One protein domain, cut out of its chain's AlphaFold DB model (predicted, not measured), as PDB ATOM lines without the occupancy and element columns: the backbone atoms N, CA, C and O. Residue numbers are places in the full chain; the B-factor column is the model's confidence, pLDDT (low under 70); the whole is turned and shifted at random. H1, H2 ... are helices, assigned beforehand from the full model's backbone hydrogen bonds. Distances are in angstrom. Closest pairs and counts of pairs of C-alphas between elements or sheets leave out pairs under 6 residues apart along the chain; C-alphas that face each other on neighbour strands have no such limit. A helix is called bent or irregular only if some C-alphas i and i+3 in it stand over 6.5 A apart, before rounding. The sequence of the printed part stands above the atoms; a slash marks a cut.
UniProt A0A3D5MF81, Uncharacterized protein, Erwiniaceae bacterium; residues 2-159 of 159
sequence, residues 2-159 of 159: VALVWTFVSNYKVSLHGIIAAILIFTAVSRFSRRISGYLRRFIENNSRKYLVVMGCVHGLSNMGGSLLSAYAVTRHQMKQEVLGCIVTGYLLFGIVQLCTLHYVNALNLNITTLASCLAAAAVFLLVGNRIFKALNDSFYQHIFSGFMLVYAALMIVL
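AT A GLANCE: This is residues 2 to 159 of the 159 residues of an uncharacterized protein of Erwiniaceae bacterium (UniProt A0A3D5MF81). The longest helix, H6, packs with its first part on the short middle helix H5, on which H2, H3 and H4 also pack; H7 runs back across a gap from H6, and H8 leads from its end to pack on H2. H1 packs on the last part of H4. The 158 printed residues include eight named helices, H1 to H8 along the chain, and no named strand: all helix. The whole is compact, with a radius of gyration of the C-alphas of 17.0 A and spans of 49 by 37 by 32 A.

HOW THE PARTS SIT: H6, residues 80 to 104, touches the hub H5, residues 65 to 76, with residues 82 to 91 alone; they form a hairpin, with closest C-alphas Ala 73 and Val 83 at 5.0 A. H4, residues 48 to 62, forms another hairpin with H5, closest C-alphas His 59 and Gly 65, 3.8 A. H1, residues 2 to 10, touches residues 57 to 61 of H4 alone, closest C-alphas Leu 4 and Gly 60, 4.9 A. H3, residues 34 to 46, touches H5 at a steep tilt of 67 degrees, closest C-alphas Arg 41 and Thr 75, 5.7 A. H2, residues 17 to 30, H5 and H8, residues 138 to 158, form a bundle, helices side by side; Ala 21 and Ala 153 are the closest C-alphas of H2 and H8, 4.3 A. H7, residues 112 to 135, touches no helix but is near H6. Every O i to N i+4 pair is within hydrogen-bond range except in H7, with 18 of 20.

IN THESE COORDINATES: H6 is 35.9 A long from C-alpha 80 at (340.070, 223.091, 324.236), H7 33.7 A and H8 30.6 A, ending at C-alpha 158, (338.304, 200.083, 342.678). H7 has a kink of 30 degrees near residue 128 and is only just irregular: C-alphas 127 and 130 are 6.6 A apart.

THE WHOLE: The farthest C-alphas, Arg 35 and Ile 112, are 50.7 A apart. The printed part has no cut and no long link. Residues 110 to 120 stand free; residues 2 to 15 have pLDDT under 70.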
ATOM      1  N   VAL A   2     361.971 215.952 344.882       50.28
ATOM      2  CA  VAL A   2     362.667 215.355 346.054       50.28
ATOM      3  C   VAL A   2     361.861 214.195 346.665       50.28
ATOM      4  O   VAL A   2     362.413 213.178 347.053       50.28
ATOM      5  N   ALA A   3     360.532 214.298 346.644       51.75
ATOM      6  CA  ALA A   3     359.603 213.228 347.007       51.75
ATOM      7  C   ALA A   3     359.696 211.949 346.144       51.75
ATOM      8  O   ALA A   3     359.397 210.861 346.632       51.75
ATOM      9  N   LEU A   4     360.111 212.068 344.877       53.19
ATOM     10  CA  LEU A   4     360.254 210.923 343.970       53.19
ATOM     11  C   LEU A   4     361.550 210.163 344.289       53.19
ATOM     12  O   LEU A   4     361.577 208.939 344.303       53.19
ATOM     13  N   VAL A   5     362.594 210.904 344.676       52.97
ATOM     14  CA  VAL A   5     363.816 210.349 345.276       52.97
ATOM     15  C   VAL A   5     363.504 209.705 346.633       52.97
ATOM     16  O   VAL A   5     363.925 208.584 346.887       52.97
ATOM     17  N   TRP A   6     362.694 210.354 347.478       50.44
ATOM     18  CA  TRP A   6     362.278 209.801 348.772       50.44
ATOM     19  C   TRP A   6     361.482 208.501 348.630       50.44
ATOM     20  O   TRP A   6     361.729 207.554 349.365       50.44
ATOM     21  N   THR A   7     360.538 208.416 347.692       52.88
ATOM     22  CA  THR A   7     359.761 207.183 347.461       52.88
ATOM     23  C   THR A   7     360.629 206.049 346.914       52.88
ATOM     24  O   THR A   7     360.451 204.909 347.340       52.88
ATOM     25  N   PHE A   8     361.618 206.354 346.066       52.22
ATOM     26  CA  PHE A   8     362.637 205.387 345.640       52.22
ATOM     27  C   PHE A   8     363.524 204.897 346.797       52.22
ATOM     28  O   PHE A   8     363.882 203.725 346.830       52.22
ATOM     29  N   VAL A   9     363.858 205.767 347.756       54.84
ATOM     30  CA  VAL A   9     364.710 205.433 348.914       54.84
ATOM     31  C   VAL A   9     363.925 204.751 350.046       54.84
ATOM     32  O   VAL A   9     364.465 203.907 350.752       54.84
ATOM     33  N   SER A  10     362.644 205.082 350.228       52.44
ATOM     34  CA  SER A  10     361.867 204.726 351.425       52.44
ATOM     35  C   SER A  10     360.951 203.505 351.263       52.44
ATOM     36  O   SER A  10     360.332 203.118 352.251       52.44
ATOM     37  N   ASN A  11     360.792 202.926 350.061       53.59
ATOM     38  CA  ASN A  11     359.834 201.837 349.747       53.59
ATOM     39  C   ASN A  11     358.358 202.100 350.152       53.59
ATOM     40  O   ASN A  11     357.501 201.232 349.996       53.59
ATOM     41  N   TYR A  12     358.028 203.302 350.631       51.62
ATOM     42  CA  TYR A  12     356.697 203.687 351.090       51.62
ATOM     43  C   TYR A  12     355.937 204.379 349.955       51.62
ATOM     44  O   TYR A  12     356.248 205.512 349.581       51.62
ATOM     45  N   LYS A  13     354.919 203.712 349.400       56.19
ATOM     46  CA  LYS A  13     353.983 204.329 348.449       56.19
ATOM     47  C   LYS A  13     352.893 205.066 349.224       56.19
ATOM     48  O   LYS A  13     352.018 204.439 349.811       56.19
ATOM     49  N   VAL A  14     352.919 206.399 349.214       60.03
ATOM     50  CA  VAL A  14     351.813 207.198 349.765       60.03
ATOM     51  C   VAL A  14     350.610 207.075 348.825       60.03
ATOM     52  O   VAL A  14     350.605 207.618 347.719       60.03
ATOM     53  N   SER A  15     349.577 206.347 349.246       69.94
ATOM     54  CA  SER A  15     348.364 206.131 348.458       69.94
ATOM     55  C   SER A  15     347.423 207.341 348.546       69.94
ATOM     56  O   SER A  15     346.536 207.394 349.393       69.94
ATOM     57  N   LEU A  16     347.585 208.312 347.643       78.56
ATOM     58  CA  LEU A  16     346.689 209.481 347.525       78.56
ATOM     59  C   LEU A  16     345.462 209.237 346.625       78.56
ATOM     60  O   LEU A  16     344.715 210.175 346.344       78.56
ATOM     61  N   HIS A  17     345.244 207.985 346.205       82.50
ATOM     62  CA  HIS A  17     344.185 207.554 345.285       82.50
ATOM     63  C   HIS A  17     342.813 208.138 345.659       82.50
ATOM     64  O   HIS A  17     342.204 208.825 344.844       82.50
ATOM     65  N   GLY A  18     342.370 207.971 346.913       82.56
ATOM     66  CA  GLY A  18     341.050 208.436 347.361       82.56
ATOM     67  C   GLY A  18     340.865 209.957 347.311       82.56
ATOM     68  O   GLY A  18     339.840 210.441 346.834       82.56
ATOM     69  N   ILE A  19     341.871 210.731 347.735       85.19
ATOM     70  CA  ILE A  19     341.814 212.204 347.689       85.19
ATOM     71  C   ILE A  19     341.760 212.684 346.235       85.19
ATOM     72  O   ILE A  19     341.003 213.592 345.898       85.19
ATOM     73  N   ILE A  20     342.547 212.065 345.359       86.19
ATOM     74  CA  ILE A  20     342.648 212.460 343.953       86.19
ATOM     75  C   ILE A  20     341.388 212.064 343.184       86.19
ATOM     76  O   ILE A  20     340.883 212.870 342.403       86.19
ATOM     77  N   ALA A  21     340.830 210.886 343.461       88.12
ATOM     78  CA  ALA A  21     339.531 210.472 342.948       88.12
ATOM     79  C   ALA A  21     338.428 211.449 343.379       88.12
ATOM     80  O   ALA A  21     337.657 211.908 342.538       88.12
ATOM     81  N   ALA A  22     338.399 211.845 344.657       88.88
ATOM     82  CA  ALA A  22     337.439 212.825 345.158       88.88
ATOM     83  C   ALA A  22     337.571 214.181 344.449       88.88
ATOM     84  O   ALA A  22     336.561 214.762 344.053       88.88
ATOM     85  N   ILE A  23     338.798 214.666 344.223       88.31
ATOM     86  CA  ILE A  23     339.038 215.911 343.476       88.31
ATOM     87  C   ILE A  23     338.543 215.782 342.033       88.31
ATOM     88  O   ILE A  23     337.856 216.679 341.556       88.31
ATOM     89  N   LEU A  24     338.839 214.680 341.343       89.50
ATOM     90  CA  LEU A  24     338.393 214.457 339.967       89.50
ATOM     91  C   LEU A  24     336.871 214.387 339.844       89.50
ATOM     92  O   LEU A  24     336.305 215.027 338.957       89.50
ATOM     93  N   ILE A  25     336.211 213.658 340.748       90.50
ATOM     94  CA  ILE A  25     334.747 213.585 340.817       90.50
ATOM     95  C   ILE A  25     334.186 214.977 341.073       90.50
ATOM     96  O   ILE A  25     333.314 215.431 340.337       90.50
ATOM     97  N   PHE A  26     334.720 215.691 342.064       89.38
ATOM     98  CA  PHE A  26     334.277 217.038 342.388       89.38
ATOM     99  C   PHE A  26     334.454 217.996 341.206       89.38
ATOM    100  O   PHE A  26     333.519 218.712 340.851       89.38
ATOM    101  N   THR A  27     335.609 217.981 340.536       86.50
ATOM    102  CA  THR A  27     335.857 218.802 339.348       86.50
ATOM    103  C   THR A  27     334.905 218.434 338.216       86.50
ATOM    104  O   THR A  27     334.300 219.335 337.643       86.50
ATOM    105  N   ALA A  28     334.699 217.152 337.915       88.50
ATOM    106  CA  ALA A  28     333.781 216.724 336.863       88.50
ATOM    107  C   ALA A  28     332.325 217.114 337.167       88.50
ATOM    108  O   ALA A  28     331.664 217.712 336.317       88.50
ATOM    109  N   VAL A  29     331.849 216.858 338.390       87.50
ATOM    110  CA  VAL A  29     330.481 217.176 338.834       87.50
ATOM    111  C   VAL A  29     330.251 218.686 338.896       87.50
ATOM    112  O   VAL A  29     329.191 219.167 338.493       87.50
ATOM    113  N   SER A  30     331.251 219.466 339.323       85.25
ATOM    114  CA  SER A  30     331.148 220.929 339.425       85.25
ATOM    115  C   SER A  30     330.769 221.603 338.107       85.25
ATOM    116  O   SER A  30     330.202 222.691 338.122       85.25
ATOM    117  N   ARG A  31     331.030 220.958 336.964       78.12
ATOM    118  CA  ARG A  31     330.728 221.502 335.635       78.12
ATOM    119  C   ARG A  31     329.257 221.442 335.259       78.12
ATOM    120  O   ARG A  31     328.834 222.232 334.422       78.12
ATOM    121  N   PHE A  32     328.475 220.572 335.896       81.25
ATOM    122  CA  PHE A  32     327.024 220.553 335.706       81.25
ATOM    123  C   PHE A  32     326.342 221.761 336.368       81.25
ATOM    124  O   PHE A  32     325.216 222.100 336.017       81.25
ATOM    125  N   SER A  33     327.025 222.461 337.285       82.25
ATOM    126  CA  SER A  33     326.503 223.649 337.963       82.25
ATOM    127  C   SER A  33     327.374 224.879 337.721       82.25
ATOM    128  O   SER A  33     328.471 224.996 338.266       82.25
ATOM    129  N   ARG A  34     326.830 225.875 337.004       79.12
ATOM    130  CA  ARG A  34     327.499 227.173 336.756       79.12
ATOM    131  C   ARG A  34     327.960 227.873 338.041       79.12
ATOM    132  O   ARG A  34     328.931 228.627 338.031       79.12
ATOM    133  N   ARG A  35     327.258 227.637 339.156       80.88
ATOM    134  CA  ARG A  35     327.594 228.212 340.461       80.88
ATOM    135  C   ARG A  35     328.860 227.571 341.022       80.88
ATOM    136  O   ARG A  35     329.797 228.287 341.361       80.88
ATOM    137  N   ILE A  36     328.904 226.238 341.074       82.94
ATOM    138  CA  ILE A  36     330.032 225.482 341.639       82.94
ATOM    139  C   ILE A  36     331.278 225.660 340.768       82.94
ATOM    140  O   ILE A  36     332.349 225.951 341.301       82.94
ATOM    141  N   SER A  37     331.140 225.598 339.440       83.06
ATOM    142  CA  SER A  37     332.250 225.866 338.519       83.06
ATOM    143  C   SER A  37     332.822 227.278 338.705       83.06
ATOM    144  O   SER A  37     334.038 227.458 338.683       83.06
ATOM    145  N   GLY A  38     331.964 228.277 338.947       83.69
ATOM    146  CA  GLY A  38     332.378 229.651 339.238       83.69
ATOM    147  C   GLY A  38     333.159 229.781 340.550       83.69
ATOM    148  O   GLY A  38     334.176 230.472 340.586       83.69
ATOM    149  N   TYR A  39     332.727 229.094 341.611       86.81
ATOM    150  CA  TYR A  39     333.464 229.044 342.880       86.81
ATOM    151  C   TYR A  39     334.820 228.359 342.729       86.81
ATOM    152  O   TYR A  39     335.829 228.906 343.172       86.81
ATOM    153  N   LEU A  40     334.860 227.195 342.077       85.00
ATOM    154  CA  LEU A  40     336.090 226.431 341.887       85.00
ATOM    155  C   LEU A  40     337.105 227.213 341.049       85.00
ATOM    156  O   LEU A  40     338.282 227.277 341.402       85.00
ATOM    157  N   ARG A  41     336.638 227.889 339.997       87.00
ATOM    158  CA  ARG A  41     337.473 228.772 339.184       87.00
ATOM    159  C   ARG A  41     338.082 229.901 340.010       87.00
ATOM    160  O   ARG A  41     339.300 230.048 339.990       87.00
ATOM    161  N   ARG A  42     337.283 230.636 340.793       87.75
ATOM    162  CA  ARG A  42     337.804 231.703 341.672       87.75
ATOM    163  C   ARG A  42     338.792 231.168 342.702       87.75
ATOM    164  O   ARG A  42     339.808 231.803 342.963       87.75
ATOM    165  N   PHE A  43     338.511 230.002 343.284       87.56
ATOM    166  CA  PHE A  43     339.410 229.366 344.240       87.56
ATOM    167  C   PHE A  43     340.774 229.064 343.610       87.56
ATOM    168  O   PHE A  43     341.804 229.410 344.194       87.56
ATOM    169  N   ILE A  44     340.777 228.467 342.412       87.00
ATOM    170  CA  ILE A  44     341.997 228.146 341.669       87.00
ATOM    171  C   ILE A  44     342.717 229.409 341.193       87.00
ATOM    172  O   ILE A  44     343.937 229.465 341.290       87.00
ATOM    173  N   GLU A  45     342.013 230.431 340.712       88.00
ATOM    174  CA  GLU A  45     342.630 231.686 340.265       88.00
ATOM    175  C   GLU A  45     343.321 232.405 341.435       88.00
ATOM    176  O   GLU A  45     344.519 232.698 341.352       88.00
ATOM    177  N   ASN A  46     342.624 232.557 342.566       89.38
ATOM    178  CA  ASN A  46     343.144 233.223 343.764       89.38
ATOM    179  C   ASN A  46     344.284 232.451 344.444       89.38
ATOM    180  O   ASN A  46     345.133 233.050 345.102       89.38
ATOM    181  N   ASN A  47     344.322 231.123 344.301       89.56
ATOM    182  CA  ASN A  47     345.324 230.264 344.939       89.56
ATOM    183  C   ASN A  47     346.228 229.541 343.935       89.56
ATOM    184  O   ASN A  47     346.872 228.559 344.299       89.56
ATOM    185  N   SER A  48     346.314 230.021 342.694       86.06
ATOM    186  CA  SER A  48     346.978 229.319 341.584       86.06
ATOM    187  C   SER A  48     348.404 228.877 341.914       86.06
ATOM    188  O   SER A  48     348.753 227.715 341.710       86.06
ATOM    189  N   ARG A  49     349.209 229.753 342.524       87.31
ATOM    190  CA  ARG A  49     350.575 229.419 342.955       87.31
ATOM    191  C   ARG A  49     350.605 228.308 344.006       87.31
ATOM    192  O   ARG A  49     351.403 227.383 343.889       87.31
ATOM    193  N   LYS A  50     349.726 228.370 345.011       88.00
ATOM    194  CA  LYS A  50     349.631 227.343 346.064       88.00
ATOM    195  C   LYS A  50     349.174 226.010 345.478       88.00
ATOM    196  O   LYS A  50     349.759 224.981 345.789       88.00
ATOM    197  N   TYR A  51     348.182 226.046 344.589       88.38
ATOM    198  CA  TYR A  51     347.684 224.867 343.891       88.38
ATOM    199  C   TYR A  51     348.798 224.184 343.091       88.38
ATOM    200  O   TYR A  51     348.993 222.984 343.234       88.38
ATOM    201  N   LEU A  52     349.568 224.944 342.304       87.00
ATOM    202  CA  LEU A  52     350.681 224.413 341.511       87.00
ATOM    203  C   LEU A  52     351.769 223.779 342.389       87.00
ATOM    204  O   LEU A  52     352.281 222.716 342.045       87.00
ATOM    205  N   VAL A  53     352.089 224.382 343.539       86.94
ATOM    206  CA  VAL A  53     353.054 223.817 344.501       86.94
ATOM    207  C   VAL A  53     352.537 222.507 345.096       86.94
ATOM    208  O   VAL A  53     353.243 221.502 345.054       86.94
ATOM    209  N   VAL A  54     351.299 222.488 345.602       86.75
ATOM    210  CA  VAL A  54     350.676 221.275 346.164       86.75
ATOM    211  C   VAL A  54     350.610 220.178 345.111       86.75
ATOM    212  O   VAL A  54     351.000 219.044 345.373       86.75
ATOM    213  N   MET A  55     350.177 220.522 343.902       88.25
ATOM    214  CA  MET A  55     350.085 219.594 342.788       88.25
ATOM    215  C   MET A  55     351.463 219.027 342.411       88.25
ATOM    216  O   MET A  55     351.578 217.817 342.239       88.25
ATOM    217  N   GLY A  56     352.526 219.838 342.386       84.00
ATOM    218  CA  GLY A  56     353.897 219.365 342.163       84.00
ATOM    219  C   GLY A  56     354.423 218.444 343.275       84.00
ATOM    220  O   GLY A  56     355.126 217.468 342.993       84.00
ATOM    221  N   CYS A  57     354.059 218.702 344.534       82.88
ATOM    222  CA  CYS A  57     354.361 217.811 345.658       82.88
ATOM    223  C   CYS A  57     353.626 216.473 345.527       82.88
ATOM    224  O   CYS A  57     354.259 215.419 345.587       82.88
ATOM    225  N   VAL A  58     352.313 216.511 345.279       83.56
ATOM    226  CA  VAL A  58     351.484 215.317 345.061       83.56
ATOM    227  C   VAL A  58     351.998 214.518 343.867       83.56
ATOM    228  O   VAL A  58     352.135 213.301 343.968       83.56
ATOM    229  N   HIS A  59     352.359 215.183 342.768       83.19
ATOM    230  CA  HIS A  59     352.954 214.543 341.600       83.19
ATOM    231  C   HIS A  59     354.232 213.787 341.961       83.19
ATOM    232  O   HIS A  59     354.354 212.613 341.638       83.19
ATOM    233  N   GLY A  60     355.153 214.425 342.688       76.00
ATOM    234  CA  GLY A  60     356.398 213.782 343.100       76.00
ATOM    235  C   GLY A  60     356.214 212.615 344.077       76.00
ATOM    236  O   GLY A  60     357.025 211.700 344.048       76.00
ATOM    237  N   LEU A  61     355.187 212.645 344.935       75.81
ATOM    238  CA  LEU A  61     354.922 211.598 345.936       75.81
ATOM    239  C   LEU A  61     354.120 210.411 345.390       75.81
ATOM    240  O   LEU A  61     354.290 209.292 345.860       75.81
ATOM    241  N   SER A  62     353.211 210.657 344.444       76.94
ATOM    242  CA  SER A  62     352.207 209.667 344.016       76.94
ATOM    243  C   SER A  62     352.208 209.371 342.520       76.94
ATOM    244  O   SER A  62     351.501 208.469 342.085       76.94
ATOM    245  N   ASN A  63     352.948 210.142 341.718       79.69
ATOM    246  CA  ASN A  63     352.883 210.138 340.254       79.69
ATOM    247  C   ASN A  63     351.505 210.533 339.666       79.69
ATOM    248  O   ASN A  63     351.268 210.416 338.470       79.69
ATOM    249  N   MET A  64     350.588 211.077 340.473       82.50
ATOM    250  CA  MET A  64     349.233 211.451 340.032       82.50
ATOM    251  C   MET A  64     349.057 212.949 339.757       82.50
ATOM    252  O   MET A  64     347.950 213.467 339.696       82.50
ATOM    253  N   GLY A  65     350.150 213.684 339.560       82.88
ATOM    254  CA  GLY A  65     350.080 215.105 339.181       82.88
ATOM    255  C   GLY A  65     349.280 215.374 337.908       82.88
ATOM    256  O   GLY A  65     348.673 216.431 337.780       82.88
ATOM    257  N   GLY A  66     349.237 214.406 336.990       85.50
ATOM    258  CA  GLY A  66     348.519 214.510 335.724       85.50
ATOM    259  C   GLY A  66     347.011 214.712 335.863       85.50
ATOM    260  O   GLY A  66     346.427 215.509 335.126       85.50
ATOM    261  N   SER A  67     346.374 214.044 336.827       87.31
ATOM    262  CA  SER A  67     344.937 214.188 337.089       87.31
ATOM    263  C   SER A  67     344.611 215.545 337.714       87.31
ATOM    264  O   SER A  67     343.667 216.209 337.290       87.31
ATOM    265  N   LEU A  68     345.439 216.009 338.654       89.75
ATOM    266  CA  LEU A  68     345.328 217.348 339.239       89.75
ATOM    267  C   LEU A  68     345.583 218.449 338.202       89.75
ATOM    268  O   LEU A  68     344.821 219.407 338.118       89.75
ATOM    269  N   LEU A  69     346.609 218.302 337.363       91.50
ATOM    270  CA  LEU A  69     346.887 219.225 336.262       91.50
ATOM    271  C   LEU A  69     345.714 219.286 335.273       91.50
ATOM    272  O   LEU A  69     345.337 220.367 334.828       91.50
ATOM    273  N   SER A  70     345.106 218.137 334.979       90.50
ATOM    274  CA  SER A  70     343.919 218.044 334.129       90.50
ATOM    275  C   SER A  70     342.731 218.786 334.743       90.50
ATOM    276  O   SER A  70     342.132 219.623 334.071       90.50
ATOM    277  N   ALA A  71     342.444 218.561 336.030       89.94
ATOM    278  CA  ALA A  71     341.406 219.274 336.775       89.94
ATOM    279  C   ALA A  71     341.649 220.794 336.822       89.94
ATOM    280  O   ALA A  71     340.724 221.586 336.628       89.94
ATOM    281  N   TYR A  72     342.897 221.215 337.022       91.62
ATOM    282  CA  TYR A  72     343.296 222.618 336.981       91.62
ATOM    283  C   TYR A  72     343.052 223.249 335.608       91.62
ATOM    284  O   TYR A  72     342.402 224.293 335.516       91.62
ATOM    285  N   ALA A  73     343.520 222.597 334.540       91.69
ATOM    286  CA  ALA A  73     343.416 223.099 333.177       91.69
ATOM    287  C   ALA A  73     341.953 223.281 332.750       91.69
ATOM    288  O   ALA A  73     341.587 224.356 332.278       91.69
ATOM    289  N   VAL A  74     341.093 222.281 332.980       89.00
ATOM    290  CA  VAL A  74     339.667 222.351 332.596       89.00
ATOM    291  C   VAL A  74     338.827 223.277 333.465       89.00
ATOM    292  O   VAL A  74     337.763 223.720 333.036       89.00
ATOM    293  N   THR A  75     339.275 223.571 334.685       89.06
ATOM    294  CA  THR A  75     338.609 224.565 335.533       89.06
ATOM    295  C   THR A  75     338.968 225.980 335.085       89.06
ATOM    296  O   THR A  75     338.109 226.863 335.054       89.06
ATOM    297  N   ARG A  76     340.242 226.209 334.746       89.06
ATOM    298  CA  ARG A  76     340.762 227.535 334.400       89.06
ATOM    299  C   ARG A  76     340.410 227.955 332.975       89.06
ATOM    300  O   ARG A  76     340.154 229.132 332.742       89.06
ATOM    301  N   HIS A  77     340.368 227.005 332.046       89.25
ATOM    302  CA  HIS A  77     340.228 227.271 330.620       89.25
ATOM    303  C   HIS A  77     338.961 226.638 330.043       89.25
ATOM    304  O   HIS A  77     338.621 225.494 330.346       89.25
ATOM    305  N   GLN A  78     338.261 227.388 329.192       84.94
ATOM    306  CA  GLN A  78     337.042 226.913 328.523       84.94
ATOM    307  C   GLN A  78     337.325 226.394 327.111       84.94
ATOM    308  O   GLN A  78     336.711 225.414 326.689       84.94
ATOM    309  N   MET A  79     338.284 227.002 326.405       88.94
ATOM    310  CA  MET A  79     338.675 226.586 325.058       88.94
ATOM    311  C   MET A  79     339.571 225.349 325.111       88.94
ATOM    312  O   MET A  79     340.534 225.305 325.883       88.94
ATOM    313  N   LYS A  80     339.307 224.351 324.257       90.75
ATOM    314  CA  LYS A  80     340.070 223.091 324.236       90.75
ATOM    315  C   LYS A  80     341.563 223.315 323.993       90.75
ATOM    316  O   LYS A  80     342.391 222.587 324.530       90.75
ATOM    317  N   GLN A  81     341.906 224.334 323.201       91.56
ATOM    318  CA  GLN A  81     343.289 224.685 322.869       91.56
ATOM    319  C   GLN A  81     344.060 225.181 324.094       91.56
ATOM    320  O   GLN A  81     345.188 224.755 324.315       91.56
ATOM    321  N   GLU A  82     343.439 226.022 324.920       92.19
ATOM    322  CA  GLU A  82     344.052 226.517 326.153       92.19
ATOM    323  C   GLU A  82     344.198 225.409 327.201       92.19
ATOM    324  O   GLU A  82     345.245 225.298 327.841       92.19
ATOM    325  N   VAL A  83     343.180 224.547 327.337       91.62
ATOM    326  CA  VAL A  83     343.249 223.358 328.203       91.62
ATOM    327  C   VAL A  83     344.423 222.476 327.783       91.62
ATOM    328  O   VAL A  83     345.262 222.130 328.616       91.62
ATOM    329  N   LEU A  84     344.509 222.137 326.493       91.06
ATOM    330  CA  LEU A  84     345.584 221.305 325.962       91.06
ATOM    331  C   LEU A  84     346.949 221.976 326.151       91.06
ATOM    332  O   LEU A  84     347.876 221.324 326.617       91.06
ATOM    333  N   GLY A  85     347.071 223.269 325.845       92.31
ATOM    334  CA  GLY A  85     348.314 224.023 326.022       92.31
ATOM    335  C   GLY A  85     348.799 224.014 327.472       92.31
ATOM    336  O   GLY A  85     349.982 223.778 327.728       92.31
ATOM    337  N   CYS A  86     347.885 224.178 328.432       93.44
ATOM    338  CA  CYS A  86     348.185 224.070 329.858       93.44
ATOM    339  C   CYS A  86     348.685 222.665 330.234       93.44
ATOM    340  O   CYS A  86     349.720 222.538 330.891       93.44
ATOM    341  N   ILE A  87     347.995 221.617 329.777       92.69
ATOM    342  CA  ILE A  87     348.367 220.220 330.037       92.69
ATOM    343  C   ILE A  87     349.741 219.899 329.433       92.69
ATOM    344  O   ILE A  87     350.606 219.385 330.138       92.69
ATOM    345  N   VAL A  88     349.976 220.247 328.165       92.75
ATOM    346  CA  VAL A  88     351.253 220.011 327.469       92.75
ATOM    347  C   VAL A  88     352.396 220.725 328.182       92.75
ATOM    348  O   VAL A  88     353.424 220.111 328.453       92.75
ATOM    349  N   THR A  89     352.205 221.992 328.553       92.69
ATOM    350  CA  THR A  89     353.225 222.769 329.273       92.69
ATOM    351  C   THR A  89     353.523 222.165 330.645       92.69
ATOM    352  O   THR A  89     354.685 222.034 331.027       92.69
ATOM    353  N   GLY A  90     352.489 221.756 331.386       91.56
ATOM    354  CA  GLY A  90     352.658 221.140 332.700       91.56
ATOM    355  C   GLY A  90     353.372 219.788 332.632       91.56
ATOM    356  O   GLY A  90     354.305 219.560 333.398       91.56
ATOM    357  N   TYR A  91     353.008 218.921 331.683       91.44
ATOM    358  CA  TYR A  91     353.699 217.644 331.477       91.44
ATOM    359  C   TYR A  91     355.125 217.815 330.959       91.44
ATOM    360  O   TYR A  91     356.001 217.062 331.375       91.44
ATOM    361  N   LEU A  92     355.385 218.810 330.106       92.06
ATOM    362  CA  LEU A  92     356.744 219.143 329.686       92.06
ATOM    363  C   LEU A  92     357.597 219.533 330.898       92.06
ATOM    364  O   LEU A  92     358.705 219.029 331.057       92.06
ATOM    365  N   LEU A  93     357.060 220.368 331.792       91.50
ATOM    366  CA  LEU A  93     357.755 220.760 333.014       91.50
ATOM    367  C   LEU A  93     357.994 219.563 333.948       91.50
ATOM    368  O   LEU A  93     359.106 219.410 334.453       91.50
ATOM    369  N   PHE A  94     356.998 218.694 334.158       88.69
ATOM    370  CA  PHE A  94     357.192 217.467 334.941       88.69
ATOM    371  C   PHE A  94     358.262 216.573 334.331       88.69
ATOM    372  O   PHE A  94     359.160 216.142 335.049       88.69
ATOM    373  N   GLY A  95     358.201 216.350 333.018       89.06
ATOM    374  CA  GLY A  95     359.158 215.529 332.288       89.06
ATOM    375  C   GLY A  95     360.580 216.067 332.399       89.06
ATOM    376  O   GLY A  95     361.482 215.310 332.743       89.06
ATOM    377  N   ILE A  96     360.787 217.374 332.199       91.31
ATOM    378  CA  ILE A  96     362.106 218.009 332.345       91.31
ATOM    379  C   ILE A  96     362.640 217.801 333.762       91.31
ATOM    380  O   ILE A  96     363.750 217.304 333.933       91.31
ATOM    381  N   VAL A  97     361.851 218.130 334.789       88.56
ATOM    382  CA  VAL A  97     362.299 217.985 336.182       88.56
ATOM    383  C   VAL A  97     362.586 216.518 336.518       88.56
ATOM    384  O   VAL A  97     363.563 216.232 337.213       88.56
ATOM    385  N   GLN A  98     361.784 215.581 336.011       86.12
ATOM    386  CA  GLN A  98     361.966 214.148 336.229       86.12
ATOM    387  C   GLN A  98     363.229 213.615 335.546       86.12
ATOM    388  O   GLN A  98     364.005 212.908 336.186       86.12
ATOM    389  N   LEU A  99     363.486 213.997 334.293       88.88
ATOM    390  CA  LEU A  99     364.702 213.626 333.567       88.88
ATOM    391  C   LEU A  99     365.953 214.218 334.224       88.88
ATOM    392  O   LEU A  99     366.925 213.495 334.425       88.88
ATOM    393  N   CYS A 100     365.911 215.489 334.637       89.19
ATOM    394  CA  CYS A 100     366.997 216.117 335.391       89.19
ATOM    395  C   CYS A 100     367.264 215.386 336.713       89.19
ATOM    396  O   CYS A 100     368.417 215.160 337.071       89.19
ATOM    397  N   THR A 101     366.207 214.980 337.425       85.38
ATOM    398  CA  THR A 101     366.335 214.221 338.678       85.38
ATOM    399  C   THR A 101     366.982 212.860 338.428       85.38
ATOM    400  O   THR A 101     367.931 212.511 339.123       85.38
ATOM    401  N   LEU A 102     366.518 212.115 337.418       86.44
ATOM    402  CA  LEU A 102     367.080 210.812 337.041       86.44
ATOM    403  C   LEU A 102     368.547 210.916 336.617       86.44
ATOM    404  O   LEU A 102     369.344 210.050 336.972       86.44
ATOM    405  N   HIS A 103     368.904 211.972 335.884       87.50
ATOM    406  CA  HIS A 103     370.287 212.246 335.512       87.50
ATOM    407  C   HIS A 103     371.153 212.499 336.751       87.50
ATOM    408  O   HIS A 103     372.193 211.869 336.903       87.50
ATOM    409  N   TYR A 104     370.687 213.348 337.672       88.06
ATOM    410  CA  TYR A 104     371.418 213.688 338.895       88.06
ATOM    411  C   TYR A 104     371.684 212.474 339.799       88.06
ATOM    412  O   TYR A 104     372.757 212.366 340.384       88.06
ATOM    413  N   VAL A 105     370.736 211.535 339.891       87.44
ATOM    414  CA  VAL A 105     370.899 210.302 340.687       87.44
ATOM    415  C   VAL A 105     371.552 209.149 339.908       87.44
ATOM    416  O   VAL A 105     371.550 208.021 340.390       87.44
ATOM    417  N   ASN A 106     372.091 209.404 338.708       85.75
ATOM    418  CA  ASN A 106     372.684 208.399 337.811       85.75
ATOM    419  C   ASN A 106     371.757 207.207 337.485       85.75
ATOM    420  O   ASN A 106     372.223 206.114 337.174       85.75
ATOM    421  N   ALA A 107     370.439 207.412 337.525       84.38
ATOM    422  CA  ALA A 107     369.433 206.400 337.184       84.38
ATOM    423  C   ALA A 107     368.857 206.584 335.769       84.38
ATOM    424  O   ALA A 107     367.955 205.853 335.357       84.38
ATOM    425  N   LEU A 108     369.336 207.581 335.019       84.44
ATOM    426  CA  LEU A 108     368.880 207.835 333.657       84.44
ATOM    427  C   LEU A 108     369.464 206.794 332.693       84.44
ATOM    428  O   LEU A 108     370.646 206.837 332.365       84.44
ATOM    429  N   ASN A 109     368.609 205.901 332.194       83.56
ATOM    430  CA  ASN A 109     368.978 204.905 331.193       83.56
ATOM    431  C   ASN A 109     368.249 205.186 329.868       83.56
ATOM    432  O   ASN A 109     367.064 204.879 329.705       83.56
ATOM    433  N   LEU A 110     368.949 205.832 328.933       85.44
ATOM    434  CA  LEU A 110     368.443 206.119 327.593       85.44
ATOM    435  C   LEU A 110     368.927 205.034 326.634       85.44
ATOM    436  O   LEU A 110     370.098 205.003 326.271       85.44
ATOM    437  N   ASN A 111     368.015 204.161 326.212       90.56
ATOM    438  CA  ASN A 111     368.299 203.116 325.234       90.56
ATOM    439  C   ASN A 111     367.505 203.354 323.936       90.56
ATOM    440  O   ASN A 111     366.576 204.169 323.898       90.56
ATOM    441  N   ILE A 112     367.832 202.619 322.870       91.94
ATOM    442  CA  ILE A 112     367.126 202.677 321.580       91.94
ATOM    443  C   ILE A 112     365.631 202.402 321.762       91.94
ATOM    444  O   ILE A 112     364.809 203.050 321.121       91.94
ATOM    445  N   THR A 113     365.260 201.503 322.675       91.81
ATOM    446  CA  THR A 113     363.856 201.220 323.007       91.81
ATOM    447  C   THR A 113     363.139 202.436 323.597       91.81
ATOM    448  O   THR A 113     362.004 202.718 323.210       91.81
ATOM    449  N   THR A 114     363.793 203.203 324.476       87.50
ATOM    450  CA  THR A 114     363.257 204.457 325.030       87.50
ATOM    451  C   THR A 114     363.031 205.481 323.922       87.50
ATOM    452  O   THR A 114     361.954 206.069 323.831       87.50
ATOM    453  N   LEU A 115     364.010 205.649 323.027       89.44
ATOM    454  CA  LEU A 115     363.899 206.570 321.895       89.44
ATOM    455  C   LEU A 115     362.787 206.147 320.922       89.44
ATOM    456  O   LEU A 115     361.964 206.974 320.529       89.44
ATOM    457  N   ALA A 116     362.717 204.858 320.587       93.75
ATOM    458  CA  ALA A 116     361.666 204.293 319.746       93.75
ATOM    459  C   ALA A 116     360.273 204.498 320.362       93.75
ATOM    460  O   ALA A 116     359.336 204.847 319.649       93.75
ATOM    461  N   SER A 117     360.144 204.364 321.685       90.75
ATOM    462  CA  SER A 117     358.888 204.603 322.406       90.75
ATOM    463  C   SER A 117     358.452 206.070 322.332       90.75
ATOM    464  O   SER A 117     357.282 206.350 322.074       90.75
ATOM    465  N   CYS A 118     359.385 207.017 322.490       89.81
ATOM    466  CA  CYS A 118     359.107 208.447 322.324       89.81
ATOM    467  C   CYS A 118     358.635 208.776 320.900       89.81
ATOM    468  O   CYS A 118     357.645 209.490 320.725       89.81
ATOM    469  N   LEU A 119     359.309 208.229 319.883       93.19
ATOM    470  CA  LEU A 119     358.927 208.410 318.481       93.19
ATOM    471  C   LEU A 119     357.566 207.778 318.175       93.19
ATOM    472  O   LEU A 119     356.745 208.397 317.500       93.19
ATOM    473  N   ALA A 120     357.289 206.588 318.711       94.62
ATOM    474  CA  ALA A 120     355.998 205.927 318.568       94.62
ATOM    475  C   ALA A 120     354.871 206.754 319.205       94.62
ATOM    476  O   ALA A 120     353.848 206.986 318.564       94.62
ATOM    477  N   ALA A 121     355.068 207.271 320.421       92.06
ATOM    478  CA  ALA A 121     354.097 208.143 321.079       92.06
ATOM    479  C   ALA A 121     353.831 209.423 320.265       92.06
ATOM    480  O   ALA A 121     352.673 209.805 320.067       92.06
ATOM    481  N   ALA A 122     354.885 210.048 319.729       91.94
ATOM    482  CA  ALA A 122     354.758 211.207 318.849       91.94
ATOM    483  C   ALA A 122     353.992 210.866 317.561       91.94
ATOM    484  O   ALA A 122     353.090 211.607 317.167       91.94
ATOM    485  N   ALA A 123     354.286 209.725 316.933       94.69
ATOM    486  CA  ALA A 123     353.593 209.263 315.735       94.69
ATOM    487  C   ALA A 123     352.100 209.013 315.998       94.69
ATOM    488  O   ALA A 123     351.257 209.489 315.239       94.69
ATOM    489  N   VAL A 124     351.753 208.342 317.101       95.44
ATOM    490  CA  VAL A 124     350.355 208.110 317.505       95.44
ATOM    491  C   VAL A 124     349.619 209.435 317.698       95.44
ATOM    492  O   VAL A 124     348.500 209.604 317.199       95.44
ATOM    493  N   PHE A 125     350.245 210.412 318.360       91.12
ATOM    494  CA  PHE A 125     349.648 211.734 318.515       91.12
ATOM    495  C   PHE A 125     349.455 212.438 317.166       91.12
ATOM    496  O   PHE A 125     348.370 212.946 316.900       91.12
ATOM    497  N   LEU A 126     350.460 212.453 316.289       91.94
ATOM    498  CA  LEU A 126     350.378 213.154 315.003       91.94
ATOM    499  C   LEU A 126     349.355 212.528 314.045       91.94
ATOM    500  O   LEU A 126     348.623 213.259 313.372       91.94
ATOM    501  N   LEU A 127     349.290 211.197 313.992       93.12
ATOM    502  CA  LEU A 127     348.432 210.461 313.063       93.12
ATOM    503  C   LEU A 127     346.983 210.379 313.545       93.12
ATOM    504  O   LEU A 127     346.062 210.556 312.746       93.12
ATOM    505  N   VAL A 128     346.779 210.119 314.837       93.19
ATOM    506  CA  VAL A 128     345.456 209.840 315.409       93.19
ATOM    507  C   VAL A 128     345.010 210.988 316.306       93.19
ATOM    508  O   VAL A 128     343.984 211.619 316.041       93.19
ATOM    509  N   GLY A 129     345.802 211.309 317.332       88.19
ATOM    510  CA  GLY A 129     345.429 212.277 318.369       88.19
ATOM    511  C   GLY A 129     345.089 213.665 317.818       88.19
ATOM    512  O   GLY A 129     344.045 214.225 318.144       88.19
ATOM    513  N   ASN A 130     345.918 214.194 316.921       90.62
ATOM    514  CA  ASN A 130     345.748 215.507 316.305       90.62
ATOM    515  C   ASN A 130     344.499 215.567 315.412       90.62
ATOM    516  O   ASN A 130     343.798 216.578 315.396       90.62
ATOM    517  N   ARG A 131     344.186 214.480 314.691       90.50
ATOM    518  CA  ARG A 131     342.977 214.401 313.857       90.50
ATOM    519  C   ARG A 131     341.719 214.398 314.717       90.50
ATOM    520  O   ARG A 131     340.826 215.205 314.472       90.50
ATOM    521  N   ILE A 132     341.689 213.561 315.757       90.44
ATOM    522  CA  ILE A 132     340.577 213.512 316.715       90.44
ATOM    523  C   ILE A 132     340.411 214.876 317.389       90.44
ATOM    524  O   ILE A 132     339.323 215.442 317.374       90.44
ATOM    525  N   PHE A 133     341.488 215.464 317.910       88.50
ATOM    526  CA  PHE A 133     341.434 216.754 318.598       88.50
ATOM    527  C   PHE A 133     340.886 217.882 317.713       88.50
ATOM    528  O   PHE A 133     340.098 218.712 318.178       88.50
ATOM    529  N   LYS A 134     341.269 217.918 316.430       88.38
ATOM    530  CA  LYS A 134     340.742 218.896 315.466       88.38
ATOM    531  C   LYS A 134     339.261 218.674 315.160       88.38
ATOM    532  O   LYS A 134     338.545 219.663 315.058       88.38
ATOM    533  N   ALA A 135     338.811 217.422 315.072       90.38
ATOM    534  CA  ALA A 135     337.421 217.074 314.773       90.38
ATOM    535  C   ALA A 135     336.434 217.393 315.914       90.38
ATOM    536  O   ALA A 135     335.249 217.597 315.664       90.38
ATOM    537  N   LEU A 136     336.894 217.441 317.169       89.81
ATOM    538  CA  LEU A 136     336.034 217.714 318.326       89.81
ATOM    539  C   LEU A 136     335.742 219.214 318.478       89.81
ATOM    540  O   LEU A 136     336.667 220.017 318.529       89.81
ATOM    541  N   ASN A 137     334.486 219.609 318.669       90.38
ATOM    542  CA  ASN A 137     334.157 220.977 319.098       90.38
ATOM    543  C   ASN A 137     334.455 221.178 320.594       90.38
ATOM    544  O   ASN A 137     334.480 220.208 321.351       90.38
ATOM    545  N   ASP A 138     334.628 222.429 321.041       85.62
ATOM    546  CA  ASP A 138     334.980 222.745 322.437       85.62
ATOM    547  C   ASP A 138     334.006 222.128 323.446       85.62
ATOM    548  O   ASP A 138     334.425 221.422 324.357       85.62
ATOM    549  N   SER A 139     332.697 222.314 323.252       84.12
ATOM    550  CA  SER A 139     331.685 221.755 324.161       84.12
ATOM    551  C   SER A 139     331.777 220.228 324.262       84.12
ATOM    552  O   SER A 139     331.741 219.665 325.357       84.12
ATOM    553  N   PHE A 140     331.962 219.543 323.133       86.75
ATOM    554  CA  PHE A 140     332.022 218.084 323.105       86.75
ATOM    555  C   PHE A 140     333.332 217.547 323.701       86.75
ATOM    556  O   PHE A 140     333.303 216.598 324.483       86.75
ATOM    557  N   TYR A 141     334.461 218.214 323.432       87.19
ATOM    558  CA  TYR A 141     335.741 217.942 324.091       87.19
ATOM    559  C   TYR A 141     335.597 218.010 325.614       87.19
ATOM    560  O   TYR A 141     336.041 217.112 326.326       87.19
ATOM    561  N   GLN A 142     334.919 219.042 326.115       82.00
ATOM    562  CA  GLN A 142     334.724 219.240 327.545       82.00
ATOM    563  C   GLN A 142     333.864 218.136 328.185       82.00
ATOM    564  O   GLN A 142     334.207 217.671 329.273       82.00
ATOM    565  N   HIS A 143     332.809 217.664 327.513       86.38
ATOM    566  CA  HIS A 143     331.994 216.543 328.000       86.38
ATOM    567  C   HIS A 143     332.778 215.227 328.030       86.38
ATOM    568  O   HIS A 143     332.773 214.542 329.054       86.38
ATOM    569  N   ILE A 144     333.496 214.899 326.949       88.62
ATOM    570  CA  ILE A 144     334.344 213.699 326.890       88.62
ATOM    571  C   ILE A 144     335.396 213.740 327.996       88.62
ATOM    572  O   ILE A 144     335.579 212.757 328.707       88.62
ATOM    573  N   PHE A 145     336.065 214.879 328.175       86.88
ATOM    574  CA  PHE A 145     337.121 215.018 329.173       86.88
ATOM    575  C   PHE A 145     336.582 214.882 330.603       86.88
ATOM    576  O   PHE A 145     337.218 214.272 331.460       86.88
ATOM    577  N   SER A 146     335.377 215.388 330.868       87.38
ATOM    578  CA  SER A 146     334.687 215.166 332.142       87.38
ATOM    579  C   SER A 146     334.309 213.704 332.363       87.38
ATOM    580  O   SER A 146     334.515 213.197 333.464       87.38
ATOM    581  N   GLY A 147     333.830 213.011 331.328       89.81
ATOM    582  CA  GLY A 147     333.604 211.565 331.377       89.81
ATOM    583  C   GLY A 147     334.894 210.796 331.670       89.81
ATOM    584  O   GLY A 147     334.918 209.952 332.559       89.81
ATOM    585  N   PHE A 148     335.992 211.156 331.003       89.31
ATOM    586  CA  PHE A 148     337.314 210.580 331.248       89.31
ATOM    587  C   PHE A 148     337.763 210.761 332.704       89.31
ATOM    588  O   PHE A 148     338.206 209.797 333.325       89.31
ATOM    589  N   MET A 149     337.594 211.956 333.284       89.25
ATOM    590  CA  MET A 149     337.912 212.200 334.698       89.25
ATOM    591  C   MET A 149     337.090 211.320 335.648       89.25
ATOM    592  O   MET A 149     337.645 210.810 336.618       89.25
ATOM    593  N   LEU A 150     335.796 211.118 335.374       91.25
ATOM    594  CA  LEU A 150     334.932 210.257 336.191       91.25
ATOM    595  C   LEU A 150     335.327 208.783 336.091       91.25
ATOM    596  O   LEU A 150     335.435 208.117 337.116       91.25
ATOM    597  N   VAL A 151     335.584 208.288 334.878       91.75
ATOM    598  CA  VAL A 151     336.046 206.909 334.655       91.75
ATOM    599  C   VAL A 151     337.379 206.681 335.358       91.75
ATOM    600  O   VAL A 151     337.534 205.701 336.081       91.75
ATOM    601  N   TYR A 152     338.321 207.612 335.213       88.69
ATOM    602  CA  TYR A 152     339.616 207.519 335.872       88.69
ATOM    603  C   TYR A 152     339.477 207.532 337.399       88.69
ATOM    604  O   TYR A 152     340.082 206.706 338.073       88.69
ATOM    605  N   ALA A 153     338.635 208.409 337.953       88.69
ATOM    606  CA  ALA A 153     338.365 208.444 339.386       88.69
ATOM    607  C   ALA A 153     337.722 207.148 339.903       88.69
ATOM    608  O   ALA A 153     338.110 206.670 340.963       88.69
ATOM    609  N   ALA A 154     336.781 206.563 339.157       90.12
ATOM    610  CA  ALA A 154     336.173 205.283 339.507       90.12
ATOM    611  C   ALA A 154     337.215 204.155 339.528       90.12
ATOM    612  O   ALA A 154     337.264 203.388 340.486       90.12
ATOM    613  N   LEU A 155     338.099 204.103 338.525       88.94
ATOM    614  CA  LEU A 155     339.205 203.144 338.493       88.94
ATOM    615  C   LEU A 155     340.123 203.295 339.711       88.94
ATOM    616  O   LEU A 155     340.512 202.289 340.285       88.94
ATOM    617  N   MET A 156     340.413 204.525 340.149       85.00
ATOM    618  CA  MET A 156     341.240 204.779 341.340       85.00
ATOM    619  C   MET A 156     340.600 204.348 342.668       85.00
ATOM    620  O   MET A 156     341.297 204.289 343.675       85.00
ATOM    621  N   ILE A 157     339.277 204.170 342.711       86.12
ATOM    622  CA  ILE A 157     338.559 203.721 343.914       86.12
ATOM    623  C   ILE A 157     338.507 202.189 343.966       86.12
ATOM    624  O   ILE A 157     338.477 201.618 345.052       86.12
ATOM    625  N   VAL A 158     338.458 201.539 342.801       82.81
ATOM    626  CA  VAL A 158     338.304 200.083 342.678       82.81
ATOM    627  C   VAL A 158     339.648 199.346 342.698       82.81
ATOM    628  O   VAL A 158     339.709 198.257 343.267       82.81
ATOM    629  N   LEU A 159     340.691 199.905 342.069       71.38
ATOM    630  CA  LEU A 159     342.069 199.385 342.095       71.38
ATOM    631  C   LEU A 159     342.879 199.973 343.254       71.38
ATOM    632  O   LEU A 159     343.699 199.210 343.811       71.38
TER     633      LEU A 159